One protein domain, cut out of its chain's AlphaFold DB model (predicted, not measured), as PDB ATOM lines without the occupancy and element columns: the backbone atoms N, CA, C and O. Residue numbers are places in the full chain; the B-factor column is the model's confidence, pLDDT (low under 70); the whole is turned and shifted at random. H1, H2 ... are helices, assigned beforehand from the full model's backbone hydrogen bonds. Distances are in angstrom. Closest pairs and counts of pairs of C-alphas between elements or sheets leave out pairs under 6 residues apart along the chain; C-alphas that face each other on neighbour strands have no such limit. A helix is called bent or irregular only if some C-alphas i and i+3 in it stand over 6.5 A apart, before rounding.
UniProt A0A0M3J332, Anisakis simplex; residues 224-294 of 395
ATOM      1  N   LYS A 224     327.426 223.954 368.026       71.19
ATOM      2  CA  LYS A 224     327.152 225.324 368.460       71.19
ATOM      3  C   LYS A 224     326.085 225.344 369.539       71.19
ATOM      4  O   LYS A 224     325.046 224.701 369.366       71.19
ATOM      5  N   ARG A 225     326.284 226.169 370.573       79.75
ATOM      6  CA  ARG A 225     325.266 226.435 371.598       79.75
ATOM      7  C   ARG A 225     323.923 226.773 370.967       79.75
ATOM      8  O   ARG A 225     322.934 226.169 371.347       79.75
ATOM      9  N   GLU A 226     323.893 227.628 369.943       77.75
ATOM     10  CA  GLU A 226     322.634 228.055 369.315       77.75
ATOM     11  C   GLU A 226     321.823 226.891 368.724       77.75
ATOM     12  O   GLU A 226     320.597 226.897 368.809       77.75
ATOM     13  N   ASN A 227     322.492 225.874 368.167       75.50
ATOM     14  CA  ASN A 227     321.825 224.701 367.596       75.50
ATOM     15  C   ASN A 227     321.235 223.810 368.695       75.50
ATOM     16  O   ASN A 227     320.107 223.342 368.570       75.50
ATOM     17  N   VAL A 228     321.986 223.593 369.781       82.00
ATOM     18  CA  VAL A 228     321.502 222.820 370.934       82.00
ATOM     19  C   VAL A 228     320.352 223.557 371.619       82.00
ATOM     20  O   VAL A 228     319.338 222.944 371.938       82.00
ATOM     21  N   THR A 229     320.465 224.880 371.765       84.81
ATOM     22  CA  THR A 229     319.402 225.747 372.282       84.81
ATOM     23  C   THR A 229     318.132 225.641 371.450       84.81
ATOM     24  O   THR A 229     317.056 225.504 372.022       84.81
ATOM     25  N   ALA A 230     318.239 225.695 370.120       80.00
ATOM     26  CA  ALA A 230     317.079 225.606 369.236       80.00
ATOM     27  C   ALA A 230     316.327 224.281 369.418       80.00
ATOM     28  O   ALA A 230     315.110 224.296 369.562       80.00
ATOM     29  N   VAL A 231     317.053 223.160 369.499       80.50
ATOM     30  CA  VAL A 231     316.453 221.844 369.759       80.50
ATOM     31  C   VAL A 231     315.807 221.793 371.136       80.50
ATOM     32  O   VAL A 231     314.651 221.410 371.246       80.50
ATOM     33  N   LEU A 232     316.520 222.180 372.197       88.06
ATOM     34  CA  LEU A 232     315.993 222.107 373.566       88.06
ATOM     35  C   LEU A 232     314.767 223.014 373.770       88.06
ATOM     36  O   LEU A 232     313.857 222.654 374.518       88.06
ATOM     37  N   ALA A 233     314.684 224.131 373.043       86.38
ATOM     38  CA  ALA A 233     313.514 225.001 373.048       86.38
ATOM     39  C   ALA A 233     312.243 224.313 372.509       86.38
ATOM     40  O   ALA A 233     311.154 224.626 372.992       86.38
ATOM     41  N   GLU A 234     312.356 223.347 371.583       84.44
ATOM     42  CA  GLU A 234     311.220 222.524 371.111       84.44
ATOM     43  C   GLU A 234     310.586 221.719 372.260       84.44
ATOM     44  O   GLU A 234     309.387 221.448 372.246       84.44
ATOM     45  N   TYR A 235     311.377 221.406 373.290       84.94
ATOM     46  CA  TYR A 235     310.965 220.672 374.490       84.94
ATOM     47  C   TYR A 235     310.629 221.599 375.667       84.94
ATOM     48  O   TYR A 235     310.450 221.132 376.790       84.94
ATOM     49  N   GLY A 236     310.549 222.914 375.435       87.69
ATOM     50  CA  GLY A 236     310.266 223.907 376.475       87.69
ATOM     51  C   GLY A 236     311.430 224.166 377.438       87.69
ATOM     52  O   GLY A 236     311.213 224.760 378.493       87.69
ATOM     53  N   ILE A 237     312.649 223.745 377.086       91.44
ATOM     54  CA  ILE A 237     313.853 223.921 377.906       91.44
ATOM     55  C   ILE A 237     314.601 225.173 377.439       91.44
ATOM     56  O   ILE A 237     315.114 225.238 376.321       91.44
ATOM     57  N   ASP A 238     314.695 226.173 378.312       92.81
ATOM     58  CA  ASP A 238     315.490 227.381 378.088       92.81
ATOM     59  C   ASP A 238     316.884 227.169 378.687       92.81
ATOM     60  O   ASP A 238     317.050 227.121 379.905       92.81
ATOM     61  N   VAL A 239     317.904 227.035 377.835       89.56
ATOM     62  CA  VAL A 239     319.260 226.664 378.277       89.56
ATOM     63  C   VAL A 239     319.907 227.640 379.259       89.56
ATOM     64  O   VAL A 239     320.789 227.246 380.022       89.56
ATOM     65  N   ASP A 240     319.501 228.910 379.240       88.69
ATOM     66  CA  ASP A 240     320.066 229.937 380.111       88.69
ATOM     67  C   ASP A 240     319.305 229.993 381.435       88.69
ATOM     68  O   ASP A 240     319.925 230.059 382.499       88.69
ATOM     69  N   LYS A 241     317.968 229.923 381.391       91.00
ATOM     70  CA  LYS A 241     317.139 229.923 382.608       91.00
ATOM     71  C   LYS A 241     317.228 228.613 383.378       91.00
ATOM     72  O   LYS A 241     317.259 228.647 384.603       91.00
ATOM     73  N   ASN A 242     317.294 227.489 382.671       93.56
ATOM     74  CA  ASN A 242     317.258 226.145 383.239       93.56
ATOM     75  C   ASN A 242     318.643 225.510 383.384       93.56
ATOM     76  O   ASN A 242     318.765 224.297 383.515       93.56
ATOM     77  N   LYS A 243     319.707 226.322 383.368       89.12
ATOM     78  CA  LYS A 243     321.098 225.852 383.339       89.12
ATOM     79  C   LYS A 243     321.409 224.765 384.377       89.12
ATOM     80  O   LYS A 243     322.101 223.803 384.057       89.12
ATOM     81  N   PHE A 244     320.928 224.936 385.607       92.38
ATOM     82  CA  PHE A 244     321.193 224.030 386.733       92.38
ATOM     83  C   PHE A 244     320.005 223.135 387.088       92.38
ATOM     84  O   PHE A 244     320.108 222.336 388.017       92.38
ATOM     85  N   ASP A 245     318.887 223.279 386.379       92.12
ATOM     86  CA  ASP A 245     317.746 222.394 386.559       92.12
ATOM     87  C   ASP A 245     318.084 221.034 385.941       92.12
ATOM     88  O   ASP A 245     318.749 220.961 384.898       92.12
ATOM     89  N   SER A 246     317.647 219.953 386.588       92.69
ATOM     90  CA  SER A 246     317.802 218.628 386.004       92.69
ATOM     91  C   SER A 246     316.830 218.444 384.847       92.69
ATOM     92  O   SER A 246     315.709 218.948 384.869       92.69
ATOM     93  N   LEU A 247     317.231 217.694 383.823       88.19
ATOM     94  CA  LEU A 247     316.350 217.392 382.693       88.19
ATOM     95  C   LEU A 247     315.053 216.736 383.192       88.19
ATOM     96  O   LEU A 247     313.960 217.108 382.764       88.19
ATOM     97  N   HIS A 248     315.157 215.852 384.186       87.50
ATOM     98  CA  HIS A 248     314.006 215.251 384.852       87.50
ATOM     99  C   HIS A 248     313.064 216.288 385.498       87.50
ATOM    100  O   HIS A 248     311.852 216.215 385.293       87.50
ATOM    101  N   SER A 249     313.581 217.288 386.230       88.62
ATOM    102  CA  SER A 249     312.729 218.320 386.855       88.62
ATOM    103  C   SER A 249     312.030 219.219 385.833       88.62
ATOM    104  O   SER A 249     310.965 219.766 386.121       88.62
ATOM    105  N   LEU A 250     312.587 219.316 384.626       90.62
ATOM    106  CA  LEU A 250     311.998 220.010 383.480       90.62
ATOM    107  C   LEU A 250     310.961 219.163 382.727       90.62
ATOM    108  O   LEU A 250     310.453 219.590 381.693       90.62
ATOM    109  N   GLY A 251     310.616 217.979 383.242       82.88
ATOM    110  CA  GLY A 251     309.607 217.104 382.652       82.88
ATOM    111  C   GLY A 251     310.142 216.223 381.526       82.88
ATOM    112  O   GLY A 251     309.360 215.792 380.675       82.88
ATOM    113  N   MET A 252     311.450 215.943 381.501       84.62
ATOM    114  CA  MET A 252     312.027 214.994 380.550       84.62
ATOM    115  C   MET A 252     311.398 213.611 380.733       84.62
ATOM    116  O   MET A 252     311.600 212.938 381.741       84.62
ATOM    117  N   THR A 253     310.630 213.182 379.735       77.31
ATOM    118  CA  THR A 253     310.050 211.837 379.682       77.31
ATOM    119  C   THR A 253     310.964 210.888 378.912       77.31
ATOM    120  O   THR A 253     311.824 211.325 378.147       77.31
ATOM    121  N   SER A 254     310.732 209.580 379.032       66.00
ATOM    122  CA  SER A 254     311.387 208.564 378.193       66.00
ATOM    123  C   SER A 254     311.235 208.822 376.698       66.00
ATOM    124  O   SER A 254     312.164 208.564 375.933       66.00
ATOM    125  N   LEU A 255     310.104 209.396 376.288       62.88
ATOM    126  CA  LEU A 255     309.863 209.798 374.914       62.88
ATOM    127  C   LEU A 255     310.780 210.947 374.481       62.88
ATOM    128  O   LEU A 255     311.566 210.776 373.549       62.88
ATOM    129  N   CYS A 256     310.738 212.073 375.194       71.88
ATOM    130  CA  CYS A 256     311.558 213.244 374.875       71.88
ATOM    131  C   CYS A 256     313.058 212.919 374.928       71.88
ATOM    132  O   CYS A 256     313.820 213.323 374.054       71.88
ATOM    133  N   ALA A 257     313.481 212.133 375.923       76.38
ATOM    134  CA  ALA A 257     314.869 211.715 376.072       76.38
ATOM    135  C   ALA A 257     315.338 210.852 374.890       76.38
ATOM    136  O   ALA A 257     316.460 211.011 374.414       76.38
ATOM    137  N   THR A 258     314.475 209.974 374.370       62.12
ATOM    138  CA  THR A 258     314.797 209.150 373.195       62.12
ATOM    139  C   THR A 258     314.960 210.018 371.951       62.12
ATOM    140  O   THR A 258     315.936 209.866 371.219       62.12
ATOM    141  N   GLU A 259     314.053 210.968 371.722       67.06
ATOM    142  CA  GLU A 259     314.162 211.902 370.597       67.06
ATOM    143  C   GLU A 259     315.424 212.767 370.675       67.06
ATOM    144  O   GLU A 259     316.133 212.927 369.682       67.06
ATOM    145  N   LEU A 260     315.750 213.296 371.855       75.75
ATOM    146  CA  LEU A 260     316.973 214.071 372.050       75.75
ATOM    147  C   LEU A 260     318.230 213.224 371.859       75.75
ATOM    148  O   LEU A 260     319.188 213.701 371.250       75.75
ATOM    149  N   MET A 261     318.223 211.963 372.305       77.12
ATOM    150  CA  MET A 261     319.312 211.026 372.035       77.12
ATOM    151  C   MET A 261     319.553 210.914 370.529       77.12
ATOM    152  O   MET A 261     320.655 211.186 370.075       77.12
ATOM    153  N   PHE A 262     318.523 210.650 369.725       64.81
ATOM    154  CA  PHE A 262     318.655 210.618 368.266       64.81
ATOM    155  C   PHE A 262     319.254 211.887 367.657       64.81
ATOM    156  O   PHE A 262     320.034 211.822 366.700       64.81
ATOM    157  N   LYS A 263     318.843 213.044 368.180       71.75
ATOM    158  CA  LYS A 263     319.282 214.354 367.694       71.75
ATOM    159  C   LYS A 263     320.731 214.660 368.078       71.75
ATOM    160  O   LYS A 263     321.361 215.443 367.370       71.75
ATOM    161  N   PHE A 264     321.268 214.050 369.136       78.00
ATOM    162  CA  PHE A 264     322.556 214.436 369.723       78.00
ATOM    163  C   PHE A 264     323.615 213.331 369.810       78.00
ATOM    164  O   PHE A 264     324.791 213.654 369.904       78.00
ATOM    165  N   GLU A 265     323.257 212.051 369.752       75.06
ATOM    166  CA  GLU A 265     324.166 210.929 370.041       75.06
ATOM    167  C   GLU A 265     325.404 210.916 369.136       75.06
ATOM    168  O   GLU A 265     326.527 210.791 369.609       75.06
ATOM    169  N   HIS A 266     325.223 211.178 367.842       69.75
ATOM    170  CA  HIS A 266     326.318 211.266 366.874       69.75
ATOM    171  C   HIS A 266     327.316 212.411 367.149       69.75
ATOM    172  O   HIS A 266     328.410 212.408 366.579       69.75
ATOM    173  N   LEU A 267     326.950 213.377 368.001       74.69
ATOM    174  CA  LEU A 267     327.781 214.513 368.412       74.69
ATOM    175  C   LEU A 267     328.624 214.207 369.659       74.69
ATOM    176  O   LEU A 267     329.523 214.977 369.991       74.69
ATOM    177  N   ILE A 268     328.354 213.105 370.363       76.25
ATOM    178  CA  ILE A 268     329.048 212.758 371.602       76.25
ATOM    179  C   ILE A 268     330.449 212.243 371.281       76.25
ATOM    180  O   ILE A 268     330.619 211.284 370.529       76.25
ATOM    181  N   GLU A 269     331.476 212.884 371.848       73.12
ATOM    182  CA  GLU A 269     332.869 212.466 371.644       73.12
ATOM    183  C   GLU A 269     333.257 211.200 372.389       73.12
ATOM    184  O   GLU A 269     334.081 210.427 371.900       73.12
ATOM    185  N   LYS A 270     332.662 210.997 373.562       72.69
ATOM    186  CA  LYS A 270     332.913 209.823 374.388       72.69
ATOM    187  C   LYS A 270     332.316 208.593 373.711       72.69
ATOM    188  O   LYS A 270     331.098 208.498 373.555       72.69
ATOM    189  N   GLU A 271     333.183 207.659 373.340       65.31
ATOM    190  CA  GLU A 271     332.758 206.334 372.901       65.31
ATOM    191  C   GLU A 271     331.965 205.638 374.010       65.31
ATOM    192  O   GLU A 271     332.217 205.859 375.197       65.31
ATOM    193  N   ASP A 272     330.969 204.849 373.605       62.62
ATOM    194  CA  ASP A 272     330.124 204.049 374.498       62.62
ATOM    195  C   ASP A 272     329.397 204.859 375.599       62.62
ATOM    196  O   ASP A 272     328.973 204.320 376.621       62.62
ATOM    197  N   PHE A 273     329.210 206.169 375.399       72.31
ATOM    198  CA  PHE A 273     328.470 207.007 376.340       72.31
ATOM    199  C   PHE A 273     326.963 206.728 376.297       72.31
ATOM    200  O   PHE A 273     326.320 206.827 375.253       72.31
ATOM    201  N   GLU A 274     326.373 206.462 377.461       72.56
ATOM    202  CA  GLU A 274     324.954 206.130 377.602       72.56
ATOM    203  C   GLU A 274     324.073 207.395 377.649       72.56
ATOM    204  O   GLU A 274     323.518 207.767 378.689       72.56
ATOM    205  N   LEU A 275     323.950 208.080 376.504       81.00
ATOM    206  CA  LEU A 275     323.287 209.387 376.407       81.00
ATOM    207  C   LEU A 275     321.853 209.389 376.936       81.00
ATOM    208  O   LEU A 275     321.471 210.302 377.656       81.00
ATOM    209  N   LEU A 276     321.046 208.384 376.633       75.25
ATOM    210  CA  LEU A 276     319.657 208.380 377.084       75.25
ATOM    211  C   LEU A 276     319.547 208.178 378.620       75.25
ATOM    212  O   LEU A 276     318.563 208.606 379.208       75.25
ATOM    213  N   GLN A 277     320.558 207.597 379.295       70.50
ATOM    214  CA  GLN A 277     320.541 207.348 380.742       70.50
ATOM    215  C   GLN A 277     320.923 208.638 381.423       70.50
ATOM    216  O   GLN A 277     320.308 209.048 382.400       70.50
ATOM    217  N   PHE A 278     321.905 209.312 380.833       85.94
ATOM    218  CA  PHE A 278     322.206 210.681 381.153       85.94
ATOM    219  C   PHE A 278     320.958 211.573 381.015       85.94
ATOM    220  O   PHE A 278     320.623 212.270 381.963       85.94
ATOM    221  N   LEU A 279     320.211 211.505 379.905       83.50
ATOM    222  CA  LEU A 279     319.005 212.323 379.698       83.50
ATOM    223  C   LEU A 279     317.855 211.985 380.666       83.50
ATOM    224  O   LEU A 279     317.078 212.869 381.015       83.50
ATOM    225  N   LEU A 280     317.745 210.724 381.091       80.62
ATOM    226  CA  LEU A 280     316.741 210.243 382.050       80.62
ATOM    227  C   LEU A 280     317.152 210.394 383.516       80.62
ATOM    228  O   LEU A 280     316.338 210.158 384.407       80.62
ATOM    229  N   SER A 281     318.407 210.755 383.777       82.75
ATOM    230  CA  SER A 281     318.924 210.885 385.131       82.75
ATOM    231  C   SER A 281     318.191 211.988 385.893       82.75
ATOM    232  O   SER A 281     318.005 213.099 385.394       82.75
ATOM    233  N   GLU A 282     317.862 211.719 387.159       84.75
ATOM    234  CA  GLU A 282     317.280 212.717 388.060       84.75
ATOM    235  C   GLU A 282     318.220 213.901 388.331       84.75
ATOM    236  O   GLU A 282     317.767 214.974 388.739       84.75
ATOM    237  N   THR A 283     319.526 213.713 388.112       88.69
ATOM    238  CA  THR A 283     320.576 214.665 388.493       88.69
ATOM    239  C   THR A 283     321.242 215.366 387.318       88.69
ATOM    240  O   THR A 283     321.861 216.404 387.530       88.69
ATOM    241  N   ALA A 284     321.128 214.838 386.096       90.19
ATOM    242  CA  ALA A 284     321.779 215.432 384.933       90.19
ATOM    243  C   ALA A 284     321.134 216.775 384.584       90.19
ATOM    244  O   ALA A 284     319.927 216.848 384.335       90.19
ATOM    245  N   THR A 285     321.937 217.836 384.558       93.56
ATOM    246  CA  THR A 285     321.464 219.197 384.292       93.56
ATOM    247  C   THR A 285     321.588 219.585 382.824       93.56
ATOM    248  O   THR A 285     322.317 218.968 382.043       93.56
ATOM    249  N   VAL A 286     320.911 220.670 382.441       91.56
ATOM    250  CA  VAL A 286     321.076 221.266 381.107       91.56
ATOM    251  C   VAL A 286     322.533 221.682 380.858       91.56
ATOM    252  O   VAL A 286     323.050 221.489 379.759       91.56
ATOM    253  N   SER A 287     323.232 222.194 381.877       90.06
ATOM    254  CA  SER A 287     324.659 222.530 381.781       90.06
ATOM    255  C   SER A 287     325.532 221.301 381.527       90.06
ATOM    256  O   SER A 287     326.474 221.387 380.740       90.06
ATOM    257  N   ASP A 288     325.227 220.168 382.163       91.56
ATOM    258  CA  ASP A 288     325.976 218.926 381.952       91.56
ATOM    259  C   ASP A 288     325.806 218.429 380.509       91.56
ATOM    260  O   ASP A 288     326.777 217.996 379.888       91.56
ATOM    261  N   LEU A 289     324.596 218.551 379.940       89.88
ATOM    262  CA  LEU A 289     324.317 218.185 378.547       89.88
ATOM    263  C   LEU A 289     325.107 219.070 377.575       89.88
ATOM    264  O   LEU A 289     325.713 218.573 376.626       89.88
ATOM    265  N   LEU A 290     325.139 220.381 377.822       88.19
ATOM    266  CA  LEU A 290     325.901 221.326 377.004       88.19
ATOM    267  C   LEU A 290     327.407 221.071 377.082       88.19
ATOM    268  O   LEU A 290     328.095 221.151 376.064       88.19
ATOM    269  N   GLN A 291     327.924 220.729 378.264       87.62
ATOM    270  CA  GLN A 291     329.329 220.370 378.441       87.62
ATOM    271  C   GLN A 291     329.669 219.056 377.731       87.62
ATOM    272  O   GLN A 291     330.698 218.970 377.063       87.62
ATOM    273  N   LEU A 292     328.799 218.052 377.844       86.62
ATOM    274  CA  LEU A 292     328.938 216.766 377.169       86.62
ATOM    275  C   LEU A 292     328.987 216.927 375.642       86.62
ATOM    276  O   LEU A 292     329.804 216.285 374.984       86.62
ATOM    277  N   LEU A 293     328.152 217.815 375.101       82.38
ATOM    278  CA  LEU A 293     328.123 218.173 373.681       82.38
ATOM    279  C   LEU A 293     329.205 219.182 373.280       82.38
ATOM    280  O   LEU A 293     329.291 219.538 372.109       82.38
ATOM    281  N   GLN A 294     330.003 219.675 374.232       81.88
ATOM    282  CA  GLN A 294     330.995 220.738 374.031       81.88
ATOM    283  C   GLN A 294     330.417 222.043 373.461       81.88
ATOM    284  O   GLN A 294     331.140 222.869 372.904       81.88
TER     285      GLN A 294
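This is residues 224 to 294 of the 395 residues of a protein of Anisakis simplex (UniProt A0A0M3J332). Four short helices stand round a small rounded body like the four corners of a frame, each running roughly opposite to the one before it along the chain. H2 and H3 fold back on each other as a helical hairpin along one side, H1 and H4 make the other side more loosely at a steep angle, and the long link of residues 235 to 253 loops round the end where H1 stops and H2 starts. The printed part has 71 residues with four named helices, in the order H1, H2, H3, H4, and no named strand; its class is all helix. It is compact, with a radius of gyration of the C-alphas of 10.8 A and spans of 30 by 24 by 18 A.

Find C-alpha 225 at (325.266, 226.435, 371.598); from there H1, residues 225 to 234, runs 14.6 A to C-alpha 234. After the link, look at C-alpha 254 at (311.387, 208.564, 378.193), where H2, residues 254 to 267, begins and covers 20.0 A. H2 is irregular: C-alphas 263 and 266 are 7.7 A apart. H3, residues 275 to 280, is 8.7 A long. H4, residues 286 to 292, is 9.9 A long and ends at C-alpha 292, at (328.938, 216.766, 377.169).

Start at H1, which is near H2, with 8 pairs of C-alphas within 10 A and the closest 8.1 A apart. Go on to H2 and H3, a hairpin of two helices that touch; their closest C-alphas, those of Ala 257 and Leu 279, are 5.5 A apart, and they run opposite ways at a shallow tilt of 27 degrees. H3 and H4 are close but not clearly touching: their closest C-alphas, those of Leu 279 and Leu 289, are 8.0 A apart, and they run opposite ways at a shallow tilt of 15 degrees. H4 is also close to H1 but not clearly touching it, with the closest C-alphas, those of Arg 225 and Leu 290, 7.5 A apart; these two run opposite ways at a steep tilt of 45 degrees. H1 and H3 are apart, and H2 and H4 are apart. Every O i to N i+4 pair is within hydrogen-bond range in H3 and H4, against 5 of 6 in H1 and 8 of 10 in H2.

The two C-alphas farthest apart, those of Lys 241 and Asp 272, are 30.1 A apart, while those of Lys 224 and Gln 294 are 8.2 A apart. The printed part has no cut. The link from H1 to H2, 19 residues, is long; H2 to H3 is short and H3 to H4 is tight. The mean pLDDT of the printed part is 81.3; values under 70 fall at residues 254 to 255, 258 to 259, 262, 266 and 271 to 272 of this model.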